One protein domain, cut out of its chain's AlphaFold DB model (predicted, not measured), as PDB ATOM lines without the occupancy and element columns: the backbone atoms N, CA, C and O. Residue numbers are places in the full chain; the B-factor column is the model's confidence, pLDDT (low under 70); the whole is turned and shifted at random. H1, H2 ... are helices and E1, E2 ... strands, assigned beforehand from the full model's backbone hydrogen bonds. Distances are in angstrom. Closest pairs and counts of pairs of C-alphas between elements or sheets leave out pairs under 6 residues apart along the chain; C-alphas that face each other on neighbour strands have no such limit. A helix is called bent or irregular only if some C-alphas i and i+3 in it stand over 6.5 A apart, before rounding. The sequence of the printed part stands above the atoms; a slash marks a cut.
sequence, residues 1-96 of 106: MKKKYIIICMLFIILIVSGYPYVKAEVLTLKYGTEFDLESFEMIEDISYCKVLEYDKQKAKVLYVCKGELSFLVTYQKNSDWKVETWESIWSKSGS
ATOM      1  N   MET A   1       0.169  53.465 -51.059       59.53
ATOM      2  CA  MET A   1      -1.073  52.929 -51.669       59.53
ATOM      3  C   MET A   1      -1.747  51.883 -50.781       59.53
ATOM      4  O   MET A   1      -2.870  52.127 -50.375       59.53
ATOM      5  N   LYS A   2      -1.057  50.810 -50.353       68.44
ATOM      6  CA  LYS A   2      -1.610  49.752 -49.470       68.44
ATOM      7  C   LYS A   2      -2.275  50.257 -48.170       68.44
ATOM      8  O   LYS A   2      -3.372  49.826 -47.850       68.44
ATOM      9  N   LYS A   3      -1.674  51.235 -47.473       78.25
ATOM     10  CA  LYS A   3      -2.240  51.829 -46.239       78.25
ATOM     11  C   LYS A   3      -3.612  52.498 -46.440       78.25
ATOM     12  O   LYS A   3      -4.454  52.397 -45.561       78.25
ATOM     13  N   LYS A   4      -3.854  53.134 -47.597       85.88
ATOM     14  CA  LYS A   4      -5.156  53.756 -47.910       85.88
ATOM     15  C   LYS A   4      -6.250  52.694 -48.062       85.88
ATOM     16  O   LYS A   4      -7.321  52.859 -47.499       85.88
ATOM     17  N   TYR A   5      -5.953  51.582 -48.738       91.94
ATOM     18  CA  TYR A   5      -6.896  50.465 -48.863       91.94
ATOM     19  C   TYR A   5      -7.185  49.787 -47.521       91.94
ATOM     20  O   TYR A   5      -8.330  49.451 -47.262       91.94
ATOM     21  N   ILE A   6      -6.189  49.657 -46.635       92.50
ATOM     22  CA  ILE A   6      -6.404  49.115 -45.283       92.50
ATOM     23  C   ILE A   6      -7.387  49.988 -44.488       92.50
ATOM     24  O   ILE A   6      -8.317  49.456 -43.890       92.50
ATOM     25  N   ILE A   7      -7.223  51.316 -44.523       93.31
ATOM     26  CA  ILE A   7      -8.135  52.248 -43.837       93.31
ATOM     27  C   ILE A   7      -9.551  52.150 -44.418       93.31
ATOM     28  O   ILE A   7     -10.516  52.079 -43.665       93.31
ATOM     29  N   ILE A   8      -9.679  52.094 -45.747       94.50
ATOM     30  CA  ILE A   8     -10.980  51.931 -46.413       94.50
ATOM     31  C   ILE A   8     -11.643  50.613 -45.992       94.50
ATOM     32  O   ILE A   8     -12.817  50.620 -45.633       94.50
ATOM     33  N   CYS A   9     -10.900  49.502 -45.964       94.38
ATOM     34  CA  CYS A   9     -11.427  48.218 -45.502       94.38
ATOM     35  C   CYS A   9     -11.881  48.272 -44.036       94.38
ATOM     36  O   CYS A   9     -12.949  47.759 -43.719       94.38
ATOM     37  N   MET A  10     -11.116  48.917 -43.147       94.56
ATOM     38  CA  MET A  10     -11.504  49.078 -41.739       94.56
ATOM     39  C   MET A  10     -12.802  49.877 -41.591       94.56
ATOM     40  O   MET A  10     -13.689  49.459 -40.852       94.56
ATOM     41  N   LEU A  11     -12.951  50.984 -42.328       94.12
ATOM     42  CA  LEU A  11     -14.188  51.774 -42.330       94.12
ATOM     43  C   LEU A  11     -15.384  50.958 -42.835       94.12
ATOM     44  O   LEU A  11     -16.472  51.048 -42.273       94.12
ATOM     45  N   PHE A  12     -15.172  50.122 -43.854       94.06
ATOM     46  CA  PHE A  12     -16.212  49.244 -44.385       94.06
ATOM     47  C   PHE A  12     -16.659  48.192 -43.363       94.06
ATOM     48  O   PHE A  12     -17.853  47.955 -43.205       94.06
ATOM     49  N   ILE A  13     -15.715  47.597 -42.629       93.19
ATOM     50  CA  ILE A  13     -16.022  46.642 -41.555       93.19
ATOM     51  C   ILE A  13     -16.831  47.326 -40.451       93.19
ATOM     52  O   ILE A  13     -17.842  46.779 -40.020       93.19
ATOM     53  N   ILE A  14     -16.435  48.532 -40.031       91.88
ATOM     54  CA  ILE A  14     -17.164  49.301 -39.012       91.88
ATOM     55  C   ILE A  14     -18.606  49.560 -39.460       91.88
ATOM     56  O   ILE A  14     -19.528  49.363 -38.674       91.88
ATOM     57  N   LEU A  15     -18.803  49.944 -40.722       90.12
ATOM     58  CA  LEU A  15     -20.127  50.204 -41.286       90.12
ATOM     59  C   LEU A  15     -21.004  48.941 -41.346       90.12
ATOM     60  O   LEU A  15     -22.193  49.000 -41.048       90.12
ATOM     61  N   ILE A  16     -20.427  47.788 -41.696       89.75
ATOM     62  CA  ILE A  16     -21.159  46.512 -41.707       89.75
ATOM     63  C   ILE A  16     -21.561  46.111 -40.283       89.75
ATOM     64  O   ILE A  16     -22.711  45.740 -40.047       89.75
ATOM     65  N   VAL A  17     -20.631  46.203 -39.329       88.94
ATOM     66  CA  VAL A  17     -20.878  45.825 -37.931       88.94
ATOM     67  C   VAL A  17     -21.926  46.737 -37.290       88.94
ATOM     68  O   VAL A  17     -22.797  46.242 -36.578       88.94
ATOM     69  N   SER A  18     -21.902  48.043 -37.575       85.81
ATOM     70  CA  SER A  18     -22.909  48.977 -37.060       85.81
ATOM     71  C   SER A  18     -24.270  48.837 -37.748       85.81
ATOM     72  O   SER A  18     -25.290  49.082 -37.111       85.81
ATOM     73  N   GLY A  19     -24.312  48.411 -39.015       86.56
ATOM     74  CA  GLY A  19     -25.552  48.193 -39.767       86.56
ATOM     75  C   GLY A  19     -26.268  46.876 -39.444       86.56
ATOM     76  O   GLY A  19     -27.495  46.805 -39.529       86.56
ATOM     77  N   TYR A  20     -25.527  45.844 -39.032       89.12
ATOM     78  CA  TYR A  20     -26.069  44.527 -38.675       89.12
ATOM     79  C   TYR A  20     -27.296  44.554 -37.738       89.12
ATOM     80  O   TYR A  20     -28.297  43.925 -38.091       89.12
ATOM     81  N   PRO A  21     -27.287  45.258 -36.585       88.31
ATOM     82  CA  PRO A  21     -28.427  45.265 -35.663       88.31
ATOM     83  C   PRO A  21     -29.726  45.766 -36.308       88.31
ATOM     84  O   PRO A  21     -30.797  45.230 -36.030       88.31
ATOM     85  N   TYR A  22     -29.641  46.739 -37.218       87.62
ATOM     86  CA  TYR A  22     -30.802  47.273 -37.931       87.62
ATOM     87  C   TYR A  22     -31.376  46.248 -38.902       87.62
ATOM     88  O   TYR A  22     -32.572  45.981 -38.880       87.62
ATOM     89  N   VAL A  23     -30.515  45.620 -39.710       91.31
ATOM     90  CA  VAL A  23     -30.942  44.575 -40.653       91.31
ATOM     91  C   VAL A  23     -31.547  43.390 -39.902       91.31
ATOM     92  O   VAL A  23     -32.594  42.882 -40.298       91.31
ATOM     93  N   LYS A  24     -30.932  42.975 -38.787       92.69
ATOM     94  CA  LYS A  24     -31.464  41.927 -37.909       92.69
ATOM     95  C   LYS A  24     -32.868  42.284 -37.419       92.69
ATOM     96  O   LYS A  24     -33.757  41.442 -37.516       92.69
ATOM     97  N   ALA A  25     -33.071  43.505 -36.923       91.62
ATOM     98  CA  ALA A  25     -34.370  43.947 -36.428       91.62
ATOM     99  C   ALA A  25     -35.440  43.926 -37.529       91.62
ATOM    100  O   ALA A  25     -36.534  43.423 -37.297       91.62
ATOM    101  N   GLU A  26     -35.129  44.383 -38.746       93.25
ATOM    102  CA  GLU A  26     -36.066  44.311 -39.879       93.25
ATOM    103  C   GLU A  26     -36.429  42.859 -40.225       93.25
ATOM    104  O   GLU A  26     -37.605  42.521 -40.336       93.25
ATOM    105  N   VAL A  27     -35.438  41.965 -40.323       95.19
ATOM    106  CA  VAL A  27     -35.674  40.542 -40.627       95.19
ATOM    107  C   VAL A  27     -36.527  39.872 -39.549       95.19
ATOM    108  O   VAL A  27     -37.450  39.123 -39.868       95.19
ATOM    109  N   LEU A  28     -36.237  40.132 -38.273       94.88
ATOM    110  CA  LEU A  28     -37.017  39.585 -37.164       94.88
ATOM    111  C   LEU A  28     -38.433  40.158 -37.131       94.88
ATOM    112  O   LEU A  28     -39.378  39.410 -36.895       94.88
ATOM    113  N   THR A  29     -38.592  41.449 -37.413       93.62
ATOM    114  CA  THR A  29     -39.902  42.111 -37.461       93.62
ATOM    115  C   THR A  29     -40.752  41.554 -38.597       93.62
ATOM    116  O   THR A  29     -41.907  41.211 -38.375       93.62
ATOM    117  N   LEU A  30     -40.175  41.352 -39.784       93.75
ATOM    118  CA  LEU A  30     -40.873  40.715 -40.905       93.75
ATOM    119  C   LEU A  30     -41.294  39.276 -40.596       93.75
ATOM    120  O   LEU A  30     -42.328  38.820 -41.076       93.75
ATOM    121  N   LYS A  31     -40.486  38.544 -39.821       94.75
ATOM    122  CA  LYS A  31     -40.726  37.127 -39.543       94.75
ATOM    123  C   LYS A  31     -41.679  36.880 -38.374       94.75
ATOM    124  O   LYS A  31     -42.435  35.915 -38.422       94.75
ATOM    125  N   TYR A  32     -41.608  37.702 -37.331       93.31
ATOM    126  CA  TYR A  32     -42.280  37.452 -36.051       93.31
ATOM    127  C   TYR A  32     -43.095  38.641 -35.536       93.31
ATOM    128  O   TYR A  32     -43.752  38.517 -34.510       93.31
ATOM    129  N   GLY A  33     -43.069  39.797 -36.207       88.75
ATOM    130  CA  GLY A  33     -43.742  41.013 -35.734       88.75
ATOM    131  C   GLY A  33     -45.249  40.844 -35.551       88.75
ATOM    132  O   GLY A  33     -45.812  41.403 -34.618       88.75
ATOM    133  N   THR A  34     -45.883  39.995 -36.364       89.19
ATOM    134  CA  THR A  34     -47.313  39.676 -36.253       89.19
ATOM    135  C   THR A  34     -47.679  38.943 -34.959       89.19
ATOM    136  O   THR A  34     -48.844  38.932 -34.588       89.19
ATOM    137  N   GLU A  35     -46.718  38.320 -34.261       89.31
ATOM    138  CA  GLU A  35     -46.956  37.703 -32.942       89.31
ATOM    139  C   GLU A  35     -47.104  38.743 -31.817       89.31
ATOM    140  O   GLU A  35     -47.538  38.392 -30.723       89.31
ATOM    141  N   PHE A  36     -46.724  39.999 -32.070       85.88
ATOM    142  CA  PHE A  36     -46.649  41.076 -31.076       85.88
ATOM    143  C   PHE A  36     -47.478  42.298 -31.486       85.88
ATOM    144  O   PHE A  36     -47.193  43.418 -31.048       85.88
ATOM    145  N   ASP A  37     -48.455  42.094 -32.371       69.19
ATOM    146  CA  ASP A  37     -49.230  43.177 -32.968       69.19
ATOM    147  C   ASP A  37     -50.043  43.957 -31.915       69.19
ATOM    148  O   ASP A  37     -50.277  43.484 -30.798       69.19
ATOM    149  N   LEU A  38     -50.424  45.178 -32.296       58.50
ATOM    150  CA  LEU A  38     -50.791  46.360 -31.496       58.50
ATOM    151  C   LEU A  38     -51.815  46.158 -30.360       58.50
ATOM    152  O   LEU A  38     -51.867  46.978 -29.449       58.50
ATOM    153  N   GLU A  39     -52.600  45.082 -30.378       55.28
ATOM    154  CA  GLU A  39     -53.580  44.746 -29.331       55.28
ATOM    155  C   GLU A  39     -52.949  44.031 -28.122       55.28
ATOM    156  O   GLU A  39     -53.532  43.974 -27.045       55.28
ATOM    157  N   SER A  40     -51.728  43.510 -28.272       54.84
ATOM    158  CA  SER A  40     -51.072  42.653 -27.269       54.84
ATOM    159  C   SER A  40     -50.524  43.420 -26.061       54.84
ATOM    160  O   SER A  40     -50.190  42.822 -25.038       54.84
ATOM    161  N   PHE A  41     -50.376  44.740 -26.180       64.44
ATOM    162  CA  PHE A  41     -49.907  45.606 -25.103       64.44
ATOM    163  C   PHE A  41     -50.958  46.685 -24.837       64.44
ATOM    164  O   PHE A  41     -50.763  47.855 -25.153       64.44
ATOM    165  N   GLU A  42     -52.072  46.267 -24.230       61.00
ATOM    166  CA  GLU A  42     -53.238  47.100 -23.878       61.00
ATOM    167  C   GLU A  42     -52.890  48.385 -23.098       61.00
ATOM    168  O   GLU A  42     -53.704  49.296 -22.994       61.00
ATOM    169  N   MET A  43     -51.679  48.477 -22.541       60.66
ATOM    170  CA  MET A  43     -51.218  49.602 -21.727       60.66
ATOM    171  C   MET A  43     -50.664  50.788 -22.543       60.66
ATOM    172  O   MET A  43     -50.387  51.831 -21.955       60.66
ATOM    173  N   ILE A  44     -50.473  50.661 -23.866       66.62
ATOM    174  CA  ILE A  44     -50.023  51.771 -24.725       66.62
ATOM    175  C   ILE A  44     -51.139  52.156 -25.692       66.62
ATOM    176  O   ILE A  44     -51.332  51.537 -26.737       66.62
ATOM    177  N   GLU A  45     -51.824  53.246 -25.368       63.16
ATOM    178  CA  GLU A  45     -52.667  53.949 -26.326       63.16
ATOM    179  C   GLU A  45     -51.745  54.604 -27.382       63.16
ATOM    180  O   GLU A  45     -50.744  55.232 -27.044       63.16
ATOM    181  N   ASP A  46     -52.037  54.404 -28.671       75.31
ATOM    182  CA  ASP A  46     -51.322  54.987 -29.824       75.31
ATOM    183  C   ASP A  46     -49.958  54.399 -30.242       75.31
ATOM    184  O   ASP A  46     -49.061  55.124 -30.699       75.31
ATOM    185  N   ILE A  47     -49.795  53.077 -30.224       79.12
ATOM    186  CA  ILE A  47     -48.656  52.447 -30.911       79.12
ATOM    187  C   ILE A  47     -48.719  52.751 -32.429       79.12
ATOM    188  O   ILE A  47     -49.737  52.550 -33.086       79.12
ATOM    189  N   SER A  48     -47.617  53.246 -33.002       83.38
ATOM    190  CA  SER A  48     -47.459  53.481 -34.448       83.38
ATOM    191  C   SER A  48     -46.899  52.264 -35.178       83.38
ATOM    192  O   SER A  48     -47.369  51.929 -36.260       83.38
ATOM    193  N   TYR A  49     -45.865  51.636 -34.616       84.38
ATOM    194  CA  TYR A  49     -45.280  50.399 -35.130       84.38
ATOM    195  C   TYR A  49     -44.469  49.695 -34.038       84.38
ATOM    196  O   TYR A  49     -44.081  50.308 -33.038       84.38
ATOM    197  N   CYS A  50     -44.171  48.414 -34.258       87.81
ATOM    198  CA  CYS A  50     -43.258  47.644 -33.425       87.81
ATOM    199  C   CYS A  50     -42.049  47.141 -34.229       87.81
ATOM    200  O   CYS A  50     -42.094  47.038 -35.456       87.81
ATOM    201  N   LYS A  51     -40.948  46.845 -33.534       90.75
ATOM    202  CA  LYS A  51     -39.773  46.165 -34.086       90.75
ATOM    203  C   LYS A  51     -39.292  45.072 -33.150       90.75
ATOM    204  O   LYS A  51     -39.023  45.328 -31.979       90.75
ATOM    205  N   VAL A  52     -39.119  43.867 -33.673       92.56
ATOM    206  CA  VAL A  52     -38.582  42.724 -32.927       92.56
ATOM    207  C   VAL A  52     -37.056  42.788 -32.959       92.56
ATOM    208  O   VAL A  52     -36.447  42.740 -34.023       92.56
ATOM    209  N   LEU A  53     -36.428  42.915 -31.791       92.94
ATOM    210  CA  LEU A  53     -34.975  43.099 -31.650       92.94
ATOM    211  C   LEU A  53     -34.263  41.784 -31.336       92.94
ATOM    212  O   LEU A  53     -33.168  41.486 -31.831       92.94
ATOM    213  N   GLU A  54     -34.919  40.983 -30.509       93.50
ATOM    214  CA  GLU A  54     -34.509  39.643 -30.133       93.50
ATOM    215  C   GLU A  54     -35.721  38.731 -30.189       93.50
ATOM    216  O   GLU A  54     -36.820  39.114 -29.790       93.50
ATOM    217  N   TYR A  55     -35.500  37.517 -30.675       93.94
ATOM    218  CA  TYR A  55     -36.508  36.476 -30.689       93.94
ATOM    219  C   TYR A  55     -35.835  35.121 -30.506       93.94
ATOM    220  O   TYR A  55     -34.950  34.734 -31.272       93.94
ATOM    221  N   ASP A  56     -36.319  34.399 -29.515       90.69
ATOM    222  CA  ASP A  56     -36.135  32.982 -29.269       90.69
ATOM    223  C   ASP A  56     -37.524  32.374 -29.004       90.69
ATOM    224  O   ASP A  56     -38.473  33.070 -28.652       90.69
ATOM    225  N   LYS A  57     -37.661  31.057 -29.144       88.88
ATOM    226  CA  LYS A  57     -38.892  30.323 -28.845       88.88
ATOM    227  C   LYS A  57     -39.405  30.541 -27.415       88.88
ATOM    228  O   LYS A  57     -40.576  30.259 -27.191       88.88
ATOM    229  N   GLN A  58     -38.578  30.999 -26.470       93.38
ATOM    230  CA  GLN A  58     -38.983  31.259 -25.083       93.38
ATOM    231  C   GLN A  58     -38.958  32.740 -24.685       93.38
ATOM    232  O   GLN A  58     -39.545  33.092 -23.663       93.38
ATOM    233  N   LYS A  59     -38.295  33.617 -25.448       94.25
ATOM    234  CA  LYS A  59     -38.101  35.022 -25.065       94.25
ATOM    235  C   LYS A  59     -38.066  35.938 -26.280       94.25
ATOM    236  O   LYS A  59     -37.466  35.595 -27.292       94.25
ATOM    237  N   ALA A  60     -38.652  37.125 -26.170       94.12
ATOM    238  CA  ALA A  60     -38.553  38.149 -27.203       94.12
ATOM    239  C   ALA A  60     -38.341  39.536 -26.592       94.12
ATOM    240  O   ALA A  60     -38.807  39.812 -25.489       94.12
ATOM    241  N   LYS A  61     -37.651  40.413 -27.323       93.25
ATOM    242  CA  LYS A  61     -37.580  41.846 -27.017       93.25
ATOM    243  C   LYS A  61     -38.151  42.626 -28.184       93.25
ATOM    244  O   LYS A  61     -37.689  42.467 -29.316       93.25
ATOM    245  N   VAL A  62     -39.121  43.479 -27.897       91.56
ATOM    246  CA  VAL A  62     -39.870  44.237 -28.895       91.56
ATOM    247  C   VAL A  62     -39.824  45.713 -28.532       91.56
ATOM    248  O   VAL A  62     -40.137  46.107 -27.411       91.56
ATOM    249  N   LEU A  63     -39.402  46.529 -29.489       89.81
ATOM    250  CA  LEU A  63     -39.497  47.976 -29.424       89.81
ATOM    251  C   LEU A  63     -40.873  48.400 -29.928       89.81
ATOM    252  O   LEU A  63     -41.196  48.141 -31.084       89.81
ATOM    253  N   TYR A  64     -41.630  49.112 -29.108       88.31
ATOM    254  CA  TYR A  64     -42.849  49.799 -29.510       88.31
ATOM    255  C   TYR A  64     -42.576  51.288 -29.661       88.31
ATOM    256  O   TYR A  64     -42.043  51.925 -28.751       88.31
ATOM    257  N   VAL A  65     -42.940  51.844 -30.815       83.88
ATOM    258  CA  VAL A  65     -42.850  53.279 -31.093       83.88
ATOM    259  C   VAL A  65     -44.258  53.833 -31.173       83.88
ATOM    260  O   VAL A  65     -45.056  53.386 -31.994       83.88
ATOM    261  N   CYS A  66     -44.560  54.802 -30.318       81.56
ATOM    262  CA  CYS A  66     -45.887  55.385 -30.163       81.56
ATOM    263  C   CYS A  66     -45.963  56.746 -30.856       81.56
ATOM    264  O   CYS A  66     -44.944  57.407 -31.097       81.56
ATOM    265  N   LYS A  67     -47.184  57.197 -31.150       76.56
ATOM    266  CA  LYS A  67     -47.414  58.574 -31.596       76.56
ATOM    267  C   LYS A  67     -47.029  59.532 -30.463       76.56
ATOM    268  O   LYS A  67     -47.209  59.228 -29.292       76.56
ATOM    269  N   GLY A  68     -46.472  60.692 -30.811       73.00
ATOM    270  CA  GLY A  68     -46.075  61.695 -29.813       73.00
ATOM    271  C   GLY A  68     -44.685  61.497 -29.194       73.00
ATOM    272  O   GLY A  68     -44.429  62.045 -28.129       73.00
ATOM    273  N   GLU A  69     -43.779  60.782 -29.881       72.50
ATOM    274  CA  GLU A  69     -42.367  60.622 -29.484       72.50
ATOM    275  C   GLU A  69     -42.196  59.894 -28.138       72.50
ATOM    276  O   GLU A  69     -41.423  60.313 -27.275       72.50
ATOM    277  N   LEU A  70     -42.917  58.788 -27.971       79.50
ATOM    278  CA  LEU A  70     -42.778  57.871 -26.844       79.50
ATOM    279  C   LEU A  70     -42.365  56.498 -27.380       79.50
ATOM    280  O   LEU A  70     -42.859  56.050 -28.416       79.50
ATOM    281  N   SER A  71     -41.419  55.828 -26.736       83.50
ATOM    282  CA  SER A  71     -40.994  54.491 -27.152       83.50
ATOM    283  C   SER A  71     -40.688  53.613 -25.958       83.50
ATOM    284  O   SER A  71     -40.066  54.057 -24.992       83.50
ATOM    285  N   PHE A  72     -41.083  52.350 -26.058       85.88
ATOM    286  CA  PHE A  72     -40.933  51.364 -25.000       85.88
ATOM    287  C   PHE A  72     -40.193  50.142 -25.507       85.88
ATOM    288  O   PHE A  72     -40.473  49.644 -26.596       85.88
ATOM    289  N   LEU A  73     -39.279  49.630 -24.694       89.19
ATOM    290  CA  LEU A  73     -38.708  48.312 -24.896       89.19
ATOM    291  C   LEU A  73     -39.443  47.334 -23.988       89.19
ATOM    292  O   LEU A  73     -39.420  47.478 -22.768       89.19
ATOM    293  N   VAL A  74     -40.090  46.344 -24.588       89.50
ATOM    294  CA  VAL A  74     -40.881  45.338 -23.884       89.50
ATOM    295  C   VAL A  74     -40.212  43.984 -24.052       89.50
ATOM    296  O   VAL A  74     -39.860  43.574 -25.159       89.50
ATOM    297  N   THR A  75     -40.020  43.290 -22.939       91.94
ATOM    298  CA  THR A  75     -39.501  41.928 -22.912       91.94
ATOM    299  C   THR A  75     -40.647  40.967 -22.649       91.94
ATOM    300  O   THR A  75     -41.377  41.109 -21.667       91.94
ATOM    301  N   TYR A  76     -40.780  39.972 -23.517       91.56
ATOM    302  CA  TYR A  76     -41.774  38.917 -23.426       91.56
ATOM    303  C   TYR A  76     -41.126  37.586 -23.081       91.56
ATOM    304  O   TYR A  76     -40.044  37.267 -23.576       91.56
ATOM    305  N   GLN A  77     -41.844  36.770 -22.317       93.19
ATOM    306  CA  GLN A  77     -41.525  35.370 -22.075       93.19
ATOM    307  C   GLN A  77     -42.660  34.486 -22.607       93.19
ATOM    308  O   GLN A  77     -43.839  34.765 -22.373       93.19
ATOM    309  N   LYS A  78     -42.308  33.426 -23.341       88.56
ATOM    310  CA  LYS A  78     -43.257  32.461 -23.902       88.56
ATOM    311  C   LYS A  78     -43.445  31.311 -22.922       88.56
ATOM    312  O   LYS A  78     -42.517  30.542 -22.678       88.56
ATOM    313  N   ASN A  79     -44.655  31.203 -22.383       83.06
ATOM    314  CA  ASN A  79     -45.120  30.002 -21.690       83.06
ATOM    315  C   ASN A  79     -46.091  29.259 -22.624       83.06
ATOM    316  O   ASN A  79     -45.639  28.620 -23.569       83.06
ATOM    317  N   SER A  80     -47.408  29.393 -22.417       84.00
ATOM    318  CA  SER A  80     -48.428  29.022 -23.418       84.00
ATOM    319  C   SER A  80     -48.543  30.082 -24.515       84.00
ATOM    320  O   SER A  80     -48.516  29.764 -25.698       84.00
ATOM    321  N   ASP A  81     -48.575  31.343 -24.087       85.94
ATOM    322  CA  ASP A  81     -48.703  32.542 -24.905       85.94
ATOM    323  C   ASP A  81     -47.623  33.543 -24.494       85.94
ATOM    324  O   ASP A  81     -46.972  33.390 -23.447       85.94
ATOM    325  N   TRP A  82     -47.418  34.569 -25.316       89.50
ATOM    326  CA  TRP A  82     -46.505  35.655 -24.990       89.50
ATOM    327  C   TRP A  82     -47.048  36.468 -23.820       89.50
ATOM    328  O   TRP A  82     -48.146  37.016 -23.882       89.50
ATOM    329  N   LYS A  83     -46.266  36.555 -22.743       89.06
ATOM    330  CA  LYS A  83     -46.578  37.394 -21.584       89.06
ATOM    331  C   LYS A  83     -45.481  38.420 -21.380       89.06
ATOM    332  O   LYS A  83     -44.302  38.099 -21.524       89.06
ATOM    333  N   VAL A  84     -45.879  39.640 -21.038       89.31
ATOM    334  CA  VAL A  84     -44.950  40.715 -20.681       89.31
ATOM    335  C   VAL A  84     -44.220  40.322 -19.396       89.31
ATOM    336  O   VAL A  84     -44.850  40.116 -18.362       89.31
ATOM    337  N   GLU A  85     -42.897  40.202 -19.470       90.06
ATOM    338  CA  GLU A  85     -42.016  39.990 -18.315       90.06
ATOM    339  C   GLU A  85     -41.630  41.340 -17.697       90.06
ATOM    340  O   GLU A  85     -41.733  41.537 -16.490       90.06
ATOM    341  N   THR A  86     -41.199  42.285 -18.535       89.94
ATOM    342  CA  THR A  86     -40.810  43.635 -18.118       89.94
ATOM    343  C   THR A  86     -40.951  44.618 -19.276       89.94
ATOM    344  O   THR A  86     -40.928  44.222 -20.444       89.94
ATOM    345  N   TRP A  87     -41.078  45.903 -18.962       87.81
ATOM    346  CA  TRP A  87     -41.074  46.984 -19.937       87.81
ATOM    347  C   TRP A  87     -40.331  48.199 -19.382       87.81
ATOM    348  O   TRP A  87     -40.322  48.447 -18.178       87.81
ATOM    349  N   GLU A  88     -39.710  48.966 -20.270       85.94
ATOM    350  CA  GLU A  88     -39.016  50.204 -19.920       85.94
ATOM    351  C   GLU A  88     -39.253  51.282 -20.982       85.94
ATOM    352  O   GLU A  88     -39.237  51.005 -22.183       85.94
ATOM    353  N   SER A  89     -39.481  52.524 -20.543       83.12
ATOM    354  CA  SER A  89     -39.539  53.684 -21.441       83.12
ATOM    355  C   SER A  89     -38.125  54.063 -21.860       83.12
ATOM    356  O   SER A  89     -37.276  54.352 -21.016       83.12
ATOM    357  N   ILE A  90     -37.866  54.042 -23.164       79.56
ATOM    358  CA  ILE A  90     -36.536  54.311 -23.727       79.56
ATOM    359  C   ILE A  90     -36.432  55.697 -24.346       79.56
ATOM    360  O   ILE A  90     -35.336  56.186 -24.594       79.56
ATOM    361  N   TRP A  91     -37.574  56.310 -24.640       75.94
ATOM    362  CA  TRP A  91     -37.643  57.646 -25.197       75.94
ATOM    363  C   TRP A  91     -38.987  58.267 -24.845       75.94
ATOM    364  O   TRP A  91     -40.025  57.624 -24.995       75.94
ATOM    365  N   SER A  92     -38.967  59.522 -24.407       71.88
ATOM    366  CA  SER A  92     -40.165  60.333 -24.210       71.88
ATOM    367  C   SER A  92     -39.830  61.800 -24.437       71.88
ATOM    368  O   SER A  92     -38.881  62.301 -23.833       71.88
ATOM    369  N   LYS A  93     -40.634  62.516 -25.225       69.25
ATOM    370  CA  LYS A  93     -40.500  63.974 -25.395       69.25
ATOM    371  C   LYS A  93     -40.731  64.769 -24.108       69.25
ATOM    372  O   LYS A  93     -40.100  65.800 -23.894       69.25
ATOM    373  N   SER A  94     -41.645  64.304 -23.259       63.19
ATOM    374  CA  SER A  94     -41.974  64.916 -21.971       63.19
ATOM    375  C   SER A  94     -41.906  63.858 -20.871       63.19
ATOM    376  O   SER A  94     -42.834  63.066 -20.721       63.19
ATOM    377  N   GLY A  95     -40.801  63.818 -20.124       57.56
ATOM    378  CA  GLY A  95     -40.594  62.852 -19.045       57.56
ATOM    379  C   GLY A  95     -39.121  62.646 -18.688       57.56
ATOM    380  O   GLY A  95     -38.228  63.110 -19.390       57.56
ATOM    381  N   SER A  96     -38.878  61.939 -17.585       54.66
ATOM    382  CA  SER A  96     -37.557  61.571 -17.058       54.66
ATOM    383  C   SER A  96     -37.019  60.270 -17.672       54.66
ATOM    384  O   SER A  96     -36.458  59.437 -16.961       54.66
TER     385      SER A  96
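This is residues 1 to 96 of the 106 residues of an uncharacterized protein of Coprococcus eutactus ATCC 27759 (UniProt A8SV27). A long helix, H1, sticks out like a handle from a small, strongly twisted antiparallel sheet of four strands; its residues 2 to 20 stand free, and its later part packs on the sheet, mainly at the edge strand E1. The helix makes the longest axis, and the sheet with the rest of H1 forms a compact head. The printed part has 96 residues, with one named helix followed by four named strands, in the sheet order E1 - E2 - E3 - E4, all antiparallel. The class is mixed, helices and strands. The whole is loose, with a radius of gyration of the C-alphas of 17.5 A and spans of 59 by 35 by 20 A.

H1, residues 2 to 36, is on the sheet with its residues 21 to 36. It has a kink of 58 degrees near residue 30 and is irregular, with C-alphas 31 and 34 7.8 A apart. In its backbone, 26 of 31 O i to N i+4 pairs are within hydrogen-bond range. The closest C-alphas of H1 and E1, residues 47 to 55, are those of Thr 29 and Val 52, 4.8 A apart. E1 and E2, residues 59 to 66, form a hairpin at 157 degrees, with N 51 and O 63 2.8 A apart. E2 and E3, residues 70 to 78, form a hairpin at 158 degrees, with N 62 and O 74 2.8 A apart. E3 and E4, residues 82 to 92, form a hairpin at 162 degrees, with N 75 and O 86 2.8 A apart. The four strands make a meander, each the antiparallel neighbour of the one before. The edge strands E1 and E4 are apart. E4 bends by 70 degrees at residue 85.

H1 begins at C-alpha 2, (-1.610, 49.752, -49.470), and measures 49.4 A to C-alpha 36, at (-46.649, 41.076, -31.076). E1 measures 20.1 A, E2 22.4 A, E3 25.6 A and E4 25.5 A. E4 ends at C-alpha 92, (-40.165, 60.333, -24.210).

The two C-alphas farthest apart are those of Met 1 and Ser 80, 60.1 A. Without residues 1 to 20, which stand free, the body of 76 residues spans 35 by 27 by 20 A. The printed part has no cut. The link from H1 to E1, 10 residues, is short but not tight, and the three links between the strands are tight. The mean pLDDT of the printed part is 84.2, and residues 1 to 2, 37 to 45 and 93 to 96 are under 70.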